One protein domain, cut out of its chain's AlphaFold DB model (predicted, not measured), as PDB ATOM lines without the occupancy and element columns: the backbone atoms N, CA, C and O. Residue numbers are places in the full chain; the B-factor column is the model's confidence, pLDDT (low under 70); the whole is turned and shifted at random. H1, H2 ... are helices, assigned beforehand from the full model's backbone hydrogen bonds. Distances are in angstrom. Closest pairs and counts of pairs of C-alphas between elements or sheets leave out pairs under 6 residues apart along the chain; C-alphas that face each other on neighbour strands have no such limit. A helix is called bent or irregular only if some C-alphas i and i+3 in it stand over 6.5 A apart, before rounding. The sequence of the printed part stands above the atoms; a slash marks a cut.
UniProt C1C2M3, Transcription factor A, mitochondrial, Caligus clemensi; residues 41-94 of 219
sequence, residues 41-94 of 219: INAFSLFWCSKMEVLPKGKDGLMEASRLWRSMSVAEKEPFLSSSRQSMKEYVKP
ATOM      1  N   ILE A  41      39.538  -9.903  43.919       88.75
ATOM      2  CA  ILE A  41      40.348 -10.700  44.838       88.75
ATOM      3  C   ILE A  41      41.751 -10.073  44.966       88.75
ATOM      4  O   ILE A  41      42.330  -9.581  43.995       88.75
ATOM      5  N   ASN A  42      42.298 -10.052  46.186       92.06
ATOM      6  CA  ASN A  42      43.648  -9.535  46.428       92.06
ATOM      7  C   ASN A  42      44.728 -10.523  45.933       92.06
ATOM      8  O   ASN A  42      44.466 -11.715  45.792       92.06
ATOM      9  N   ALA A  43      45.954 -10.042  45.712       92.25
ATOM     10  CA  ALA A  43      47.049 -10.852  45.168       92.25
ATOM     11  C   ALA A  43      47.355 -12.131  45.976       92.25
ATOM     12  O   ALA A  43      47.537 -13.197  45.394       92.25
ATOM     13  N   PHE A  44      47.355 -12.057  47.312       92.50
ATOM     14  CA  PHE A  44      47.580 -13.237  48.155       92.50
ATOM     15  C   PHE A  44      46.446 -14.257  48.021       92.50
ATOM     16  O   PHE A  44      46.688 -15.455  47.959       92.50
ATOM     17  N   SER A  45      45.203 -13.796  47.952       91.00
ATOM     18  CA  SER A  45      44.040 -14.653  47.765       91.00
ATOM     19  C   SER A  45      44.020 -15.289  46.372       91.00
ATOM     20  O   SER A  45      43.620 -16.440  46.268       91.00
ATOM     21  N   LEU A  46      44.507 -14.606  45.328       91.31
ATOM     22  CA  LEU A  46      44.718 -15.214  44.005       91.31
ATOM     23  C   LEU A  46      45.753 -16.346  44.070       91.31
ATOM     24  O   LEU A  46      45.518 -17.426  43.533       91.31
ATOM     25  N   PHE A  47      46.863 -16.120  44.776       92.88
ATOM     26  CA  PHE A  47      47.867 -17.149  45.035       92.88
ATOM     27  C   PHE A  47      47.311 -18.316  45.861       92.88
ATOM     28  O   PHE A  47      47.556 -19.475  45.550       92.88
ATOM     29  N   TRP A  48      46.531 -18.031  46.902       90.69
ATOM     30  CA  TRP A  48      45.908 -19.067  47.717       90.69
ATOM     31  C   TRP A  48      44.967 -19.932  46.880       90.69
ATOM     32  O   TRP A  48      45.106 -21.150  46.891       90.69
ATOM     33  N   CYS A  49      44.082 -19.310  46.094       88.00
ATOM     34  CA  CYS A  49      43.173 -20.010  45.187       88.00
ATOM     35  C   CYS A  49      43.923 -20.903  44.189       88.00
ATOM     36  O   CYS A  49      43.502 -22.035  43.977       88.00
ATOM     37  N   SER A  50      45.049 -20.445  43.628       87.94
ATOM     38  CA  SER A  50      45.843 -21.254  42.688       87.94
ATOM     39  C   SER A  50      46.585 -22.419  43.349       87.94
ATOM     40  O   SER A  50      46.993 -23.356  42.666       87.94
ATOM     41  N   LYS A  51      46.761 -22.385  44.674       85.19
ATOM     42  CA  LYS A  51      47.415 -23.442  45.456       85.19
ATOM     43  C   LYS A  51      46.445 -24.313  46.252       85.19
ATOM     44  O   LYS A  51      46.903 -25.272  46.866       85.19
ATOM     45  N   MET A  52      45.134 -24.053  46.213       76.25
ATOM     46  CA  MET A  52      44.136 -24.849  46.952       76.25
ATOM     47  C   MET A  52      44.047 -26.312  46.497       76.25
ATOM     48  O   MET A  52      43.559 -27.141  47.258       76.25
ATOM     49  N   GLU A  53      44.498 -26.634  45.284       76.69
ATOM     50  CA  GLU A  53      44.572 -28.022  44.804       76.69
ATOM     51  C   GLU A  53      45.801 -28.772  45.335       76.69
ATOM     52  O   GLU A  53      45.785 -29.995  45.420       76.69
ATOM     53  N   VAL A  54      46.854 -28.044  45.717       83.00
ATOM     54  CA  VAL A  54      48.139 -28.610  46.162       83.00
ATOM     55  C   VAL A  54      48.263 -28.596  47.688       83.00
ATOM     56  O   VAL A  54      48.912 -29.463  48.265       83.00
ATOM     57  N   LEU A  55      47.655 -27.610  48.349       82.00
ATOM     58  CA  LEU A  55      47.740 -27.406  49.792       82.00
ATOM     59  C   LEU A  55      46.532 -28.008  50.528       82.00
ATOM     60  O   LEU A  55      45.428 -28.058  49.976       82.00
ATOM     61  N   PRO A  56      46.701 -28.426  51.795       80.12
ATOM     62  CA  PRO A  56      45.614 -28.993  52.583       80.12
ATOM     63  C   PRO A  56      44.453 -28.001  52.744       80.12
ATOM     64  O   PRO A  56      44.635 -26.800  52.939       80.12
ATOM     65  N   LYS A  57      43.214 -28.495  52.675       82.19
ATOM     66  CA  LYS A  57      42.030 -27.634  52.803       82.19
ATOM     67  C   LYS A  57      41.898 -27.099  54.232       82.19
ATOM     68  O   LYS A  57      42.150 -27.802  55.203       82.19
ATOM     69  N   GLY A  58      41.413 -25.865  54.361       82.00
ATOM     70  CA  GLY A  58      41.096 -25.259  55.655       82.00
ATOM     71  C   GLY A  58      42.237 -24.433  56.249       82.00
ATOM     72  O   GLY A  58      42.987 -23.773  55.531       82.00
ATOM     73  N   LYS A  59      42.309 -24.400  57.584       85.31
ATOM     74  CA  LYS A  59      43.201 -23.502  58.333       85.31
ATOM     75  C   LYS A  59      44.680 -23.816  58.095       85.31
ATOM     76  O   LYS A  59      45.473 -22.888  57.965       85.31
ATOM     77  N   ASP A  60      45.025 -25.096  58.005       85.06
ATOM     78  CA  ASP A  60      46.420 -25.533  57.926       85.06
ATOM     79  C   ASP A  60      47.049 -25.173  56.580       85.06
ATOM     80  O   ASP A  60      48.120 -24.569  56.547       85.06
ATOM     81  N   GLY A  61      46.339 -25.379  55.465       87.25
ATOM     82  CA  GLY A  61      46.853 -24.920  54.174       87.25
ATOM     83  C   GLY A  61      46.901 -23.402  54.063       87.25
ATOM     84  O   GLY A  61      47.826 -22.881  53.449       87.25
ATOM     85  N   LEU A  62      45.978 -22.662  54.693       88.38
ATOM     86  CA  LEU A  62      46.049 -21.196  54.694       88.38
ATOM     87  C   LEU A  62      47.326 -20.706  55.398       88.38
ATOM     88  O   LEU A  62      47.954 -19.738  54.957       88.38
ATOM     89  N   MET A  63      47.729 -21.386  56.475       90.44
ATOM     90  CA  MET A  63      48.983 -21.118  57.180       90.44
ATOM     91  C   MET A  63      50.202 -21.440  56.309       90.44
ATOM     92  O   MET A  63      51.119 -20.617  56.224       90.44
ATOM     93  N   GLU A  64      50.198 -22.576  55.609       90.81
ATOM     94  CA  GLU A  64      51.271 -22.941  54.676       90.81
ATOM     95  C   GLU A  64      51.370 -21.974  53.495       90.81
ATOM     96  O   GLU A  64      52.456 -21.490  53.180       90.81
ATOM     97  N   ALA A  65      50.246 -21.594  52.895       89.56
ATOM     98  CA  ALA A  65      50.212 -20.607  51.826       89.56
ATOM     99  C   ALA A  65      50.708 -19.241  52.291       89.56
ATOM    100  O   ALA A  65      51.459 -18.579  51.580       89.56
ATOM    101  N   SER A  66      50.339 -18.814  53.501       91.94
ATOM    102  CA  SER A  66      50.864 -17.580  54.089       91.94
ATOM    103  C   SER A  66      52.384 -17.634  54.267       91.94
ATOM    104  O   SER A  66      53.065 -16.625  54.062       91.94
ATOM    105  N   ARG A  67      52.928 -18.794  54.652       93.06
ATOM    106  CA  ARG A  67      54.373 -19.006  54.781       93.06
ATOM    107  C   ARG A  67      55.055 -18.972  53.411       93.06
ATOM    108  O   ARG A  67      56.004 -18.209  53.254       93.06
ATOM    109  N   LEU A  68      54.533 -19.709  52.430       92.00
ATOM    110  CA  LEU A  68      55.042 -19.741  51.055       92.00
ATOM    111  C   LEU A  68      55.019 -18.353  50.413       92.00
ATOM    112  O   LEU A  68      56.019 -17.900  49.863       92.00
ATOM    113  N   TRP A  69      53.912 -17.626  50.565       93.25
ATOM    114  CA  TRP A  69      53.796 -16.259  50.075       93.25
ATOM    115  C   TRP A  69      54.839 -15.337  50.703       93.25
ATOM    116  O   TRP A  69      55.409 -14.493  50.021       93.25
ATOM    117  N   ARG A  70      55.138 -15.476  51.998       93.31
ATOM    118  CA  ARG A  70      56.181 -14.666  52.643       93.31
ATOM    119  C   ARG A  70      57.579 -14.990  52.117       93.31
ATOM    120  O   ARG A  70      58.349 -14.050  51.946       93.31
ATOM    121  N   SER A  71      57.872 -16.253  51.808       93.56
ATOM    122  CA  SER A  71      59.171 -16.680  51.266       93.56
ATOM    123  C   SER A  71      59.367 -16.407  49.771       93.56
ATOM    124  O   SER A  71      60.505 -16.369  49.325       93.56
ATOM    125  N   MET A  72      58.294 -16.211  48.999       92.56
ATOM    126  CA  MET A  72      58.396 -15.905  47.568       92.56
ATOM    127  C   MET A  72      59.084 -14.560  47.313       92.56
ATOM    128  O   MET A  72      58.830 -13.562  48.005       92.56
ATOM    129  N   SER A  73      59.887 -14.520  46.258       94.00
ATOM    130  CA  SER A  73      60.503 -13.306  45.736       94.00
ATOM    131  C   SER A  73      59.457 -12.332  45.176       94.00
ATOM    132  O   SER A  73      58.298 -12.675  44.926       94.00
ATOM    133  N   VAL A  74      59.866 -11.079  44.969       91.44
ATOM    134  CA  VAL A  74      58.995 -10.061  44.360       91.44
ATOM    135  C   VAL A  74      58.615 -10.454  42.928       91.44
ATOM    136  O   VAL A  74      57.457 -10.300  42.554       91.44
ATOM    137  N   ALA A  75      59.545 -11.040  42.166       92.81
ATOM    138  CA  ALA A  75      59.299 -11.490  40.796       92.81
ATOM    139  C   ALA A  75      58.218 -12.582  40.725       92.81
ATOM    140  O   ALA A  75      57.327 -12.520  39.882       92.81
ATOM    141  N   GLU A  76      58.234 -13.539  41.655       91.38
ATOM    142  CA  GLU A  76      57.224 -14.604  41.720       91.38
ATOM    143  C   GLU A  76      55.849 -14.096  42.183       91.38
ATOM    144  O   GLU A  76      54.817 -14.688  41.863       91.38
ATOM    145  N   LYS A  77      55.813 -12.990  42.934       93.88
ATOM    146  CA  LYS A  77      54.573 -12.325  43.366       93.88
ATOM    147  C   LYS A  77      53.971 -11.434  42.285       93.88
ATOM    148  O   LYS A  77      52.756 -11.227  42.288       93.88
ATOM    149  N   GLU A  78      54.794 -10.905  41.383       94.19
ATOM    150  CA  GLU A  78      54.379  -9.937  40.372       94.19
ATOM    151  C   GLU A  78      53.194 -10.381  39.496       94.19
ATOM    152  O   GLU A  78      52.309  -9.549  39.305       94.19
ATOM    153  N   PRO A  79      53.054 -11.640  39.025       93.75
ATOM    154  CA  PRO A  79      51.868 -12.041  38.258       93.75
ATOM    155  C   PRO A  79      50.558 -11.910  39.054       93.75
ATOM    156  O   PRO A  79      49.526 -11.511  38.512       93.75
ATOM    157  N   PHE A  80      50.582 -12.180  40.361       93.44
ATOM    158  CA  PHE A  80      49.402 -12.033  41.219       93.44
ATOM    159  C   PHE A  80      49.126 -10.566  41.561       93.44
ATOM    160  O   PHE A  80      47.970 -10.146  41.660       93.44
ATOM    161  N   LEU A  81      50.185  -9.771  41.741       92.00
ATOM    162  CA  LEU A  81      50.086  -8.335  41.998       92.00
ATOM    163  C   LEU A  81      49.565  -7.582  40.772       92.00
ATOM    164  O   LEU A  81      48.674  -6.745  40.917       92.00
ATOM    165  N   SER A  82      50.077  -7.882  39.581       93.19
ATOM    166  CA  SER A  82      49.658  -7.263  38.322       93.19
ATOM    167  C   SER A  82      48.208  -7.611  37.987       93.19
ATOM    168  O   SER A  82      47.420  -6.699  37.735       93.19
ATOM    169  N   SER A  83      47.821  -8.884  38.118       91.44
ATOM    170  CA  SER A  83      46.436  -9.338  37.944       91.44
ATOM    171  C   SER A  83      45.485  -8.644  38.925       91.44
ATOM    172  O   SER A  83      44.498  -8.038  38.511       91.44
ATOM    173  N   SER A  84      45.825  -8.607  40.220       91.25
ATOM    174  CA  SER A  84      45.007  -7.918  41.226       91.25
ATOM    175  C   SER A  84      44.897  -6.411  40.955       91.25
ATOM    176  O   SER A  84      43.813  -5.838  41.078       91.25
ATOM    177  N   ARG A  85      45.987  -5.754  40.525       91.38
ATOM    178  CA  ARG A  85      45.979  -4.339  40.116       91.38
ATOM    179  C   ARG A  85      45.086  -4.109  38.898       91.38
ATOM    180  O   ARG A  85      44.367  -3.113  38.879       91.38
ATOM    181  N   GLN A  86      45.125  -4.988  37.901       89.56
ATOM    182  CA  GLN A  86      44.300  -4.873  36.700       89.56
ATOM    183  C   GLN A  86      42.815  -5.038  37.028       89.56
ATOM    184  O   GLN A  86      42.032  -4.143  36.718       89.56
ATOM    185  N   SER A  87      42.439  -6.088  37.761       86.56
ATOM    186  CA  SER A  87      41.051  -6.275  38.195       86.56
ATOM    187  C   SER A  87      40.568  -5.127  39.084       86.56
ATOM    188  O   SER A  87      39.409  -4.731  39.013       86.56
ATOM    189  N   MET A  88      41.449  -4.540  39.903       85.06
ATOM    190  CA  MET A  88      41.122  -3.345  40.683       85.06
ATOM    191  C   MET A  88      40.921  -2.110  39.800       85.06
ATOM    192  O   MET A  88      40.020  -1.329  40.075       85.06
ATOM    193  N   LYS A  89      41.708  -1.927  38.733       83.56
ATOM    194  CA  LYS A  89      41.488  -0.846  37.756       83.56
ATOM    195  C   LYS A  89      40.154  -1.006  37.026       83.56
ATOM    196  O   LYS A  89      39.467  -0.013  36.816       83.56
ATOM    197  N   GLU A  90      39.779  -2.231  36.674       79.19
ATOM    198  CA  GLU A  90      38.490  -2.549  36.046       79.19
ATOM    199  C   GLU A  90      37.314  -2.369  37.015       79.19
ATOM    200  O   GLU A  90      36.283  -1.847  36.621       79.19
ATOM    201  N   TYR A  91      37.493  -2.708  38.295       77.38
ATOM    202  CA  TYR A  91      36.505  -2.468  39.351       77.38
ATOM    203  C   TYR A  91      36.324  -0.981  39.684       77.38
ATOM    204  O   TYR A  91      35.221  -0.537  39.984       77.38
ATOM    205  N   VAL A  92      37.421  -0.218  39.686       70.19
ATOM    206  CA  VAL A  92      37.410   1.222  39.980       70.19
ATOM    207  C   VAL A  92      36.902   2.028  38.791       70.19
ATOM    208  O   VAL A  92      36.405   3.126  39.016       70.19
ATOM    209  N   LYS A  93      36.979   1.511  37.553       64.38
ATOM    210  CA  LYS A  93      36.234   2.091  36.431       64.38
ATOM    211  C   LYS A  93      34.745   2.001  36.776       64.38
ATOM    212  O   LYS A  93      34.208   0.894  36.790       64.38
ATOM    213  N   PRO A  94      34.076   3.128  37.065       60.03
ATOM    214  CA  PRO A  94      32.666   3.089  37.363       60.03
ATOM    215  C   PRO A  94      31.959   2.834  36.038       60.03
ATOM    216  O   PRO A  94      31.746   3.744  35.247       60.03
TER     217      PRO A  94
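AT A GLANCE: This is residues 41 to 94 of the 219 residues of the protein "Transcription factor A, mitochondrial" of Caligus clemensi (UniProt C1C2M3). The longest helix, H3, and H2 form an open V, joined at its point by a tight turn, and the short helix H1 sits between the two arms and packs on both. The point of the V, residues 71 to 76, sticks out, and so does the far end of H3 with the last residues, 89 to 94. The printed part has 54 residues with three named helices, in the order H1, H2, H3, and no named strand; its class is all helix. It is elongated, spanning 38 by 23 by 14 A, and only just loose, close to compact, with a radius of gyration of the C-alphas of 12.3 A.

HOW THE PARTS SIT: H3, residues 74 to 92, touches H1, residues 43 to 51, with its residues 77 to 84 alone. The closest C-alphas of the two are those of Ala 43 and Phe 80, 4.7 A apart. Their lines stand at a steep tilt of 66 degrees, and they run opposite ways. On from there, H1 touches H2, residues 59 to 71, and the closest C-alphas are those of Trp 48 and Ala 65, 6.1 A apart. These two stand at a steep tilt of 61 degrees and run opposite ways. H2 and H3 are close but not clearly touching, with 1 pair of C-alphas within 8 A, those of Trp 69 and Lys 77 at 7.8 A. Their steep tilt of 69.9 degrees is only just short of about perpendicular, and they run opposite ways. In H1 and H2 every O i to N i+4 pair is within hydrogen-bond range; in H3 13 of 15 are.

IN THESE COORDINATES: H3 is 24.7 A long from its first to its last C-alpha, from C-alpha 74 at (58.995, -10.061, 44.360) to C-alpha 92 at (37.410, 1.222, 39.980). It has a kink of 31 degrees near residue 81, and it is only just irregular: C-alphas 76 and 79 are 6.9 A apart. H2 measures 18.7 A from C-alpha 59 to C-alpha 71. H1 measures 12.6 A and begins with C-alpha 43 at (47.049, -10.852, 45.168).

THE WHOLE: The two C-alphas farthest apart are those of Asp 60 and Pro 94, at 37.8 A, while the first and last printed C-alphas, of Ile 41 and Pro 94, are 17.5 A apart. Residues 71 to 76, of which 74 to 76 belong to H3, stand free, and so do residues 89 to 94, of which 89 to 92 belong to H3. Without these stretches the body has 42 residues and spans 29 by 17 by 14 A. The link from H2 to H3 is tight, that from H1 to H2 is short with 7 residues, and the printed part has no cut. The mean pLDDT of the printed part is 87.4, and residues 93 to 94 are under 70.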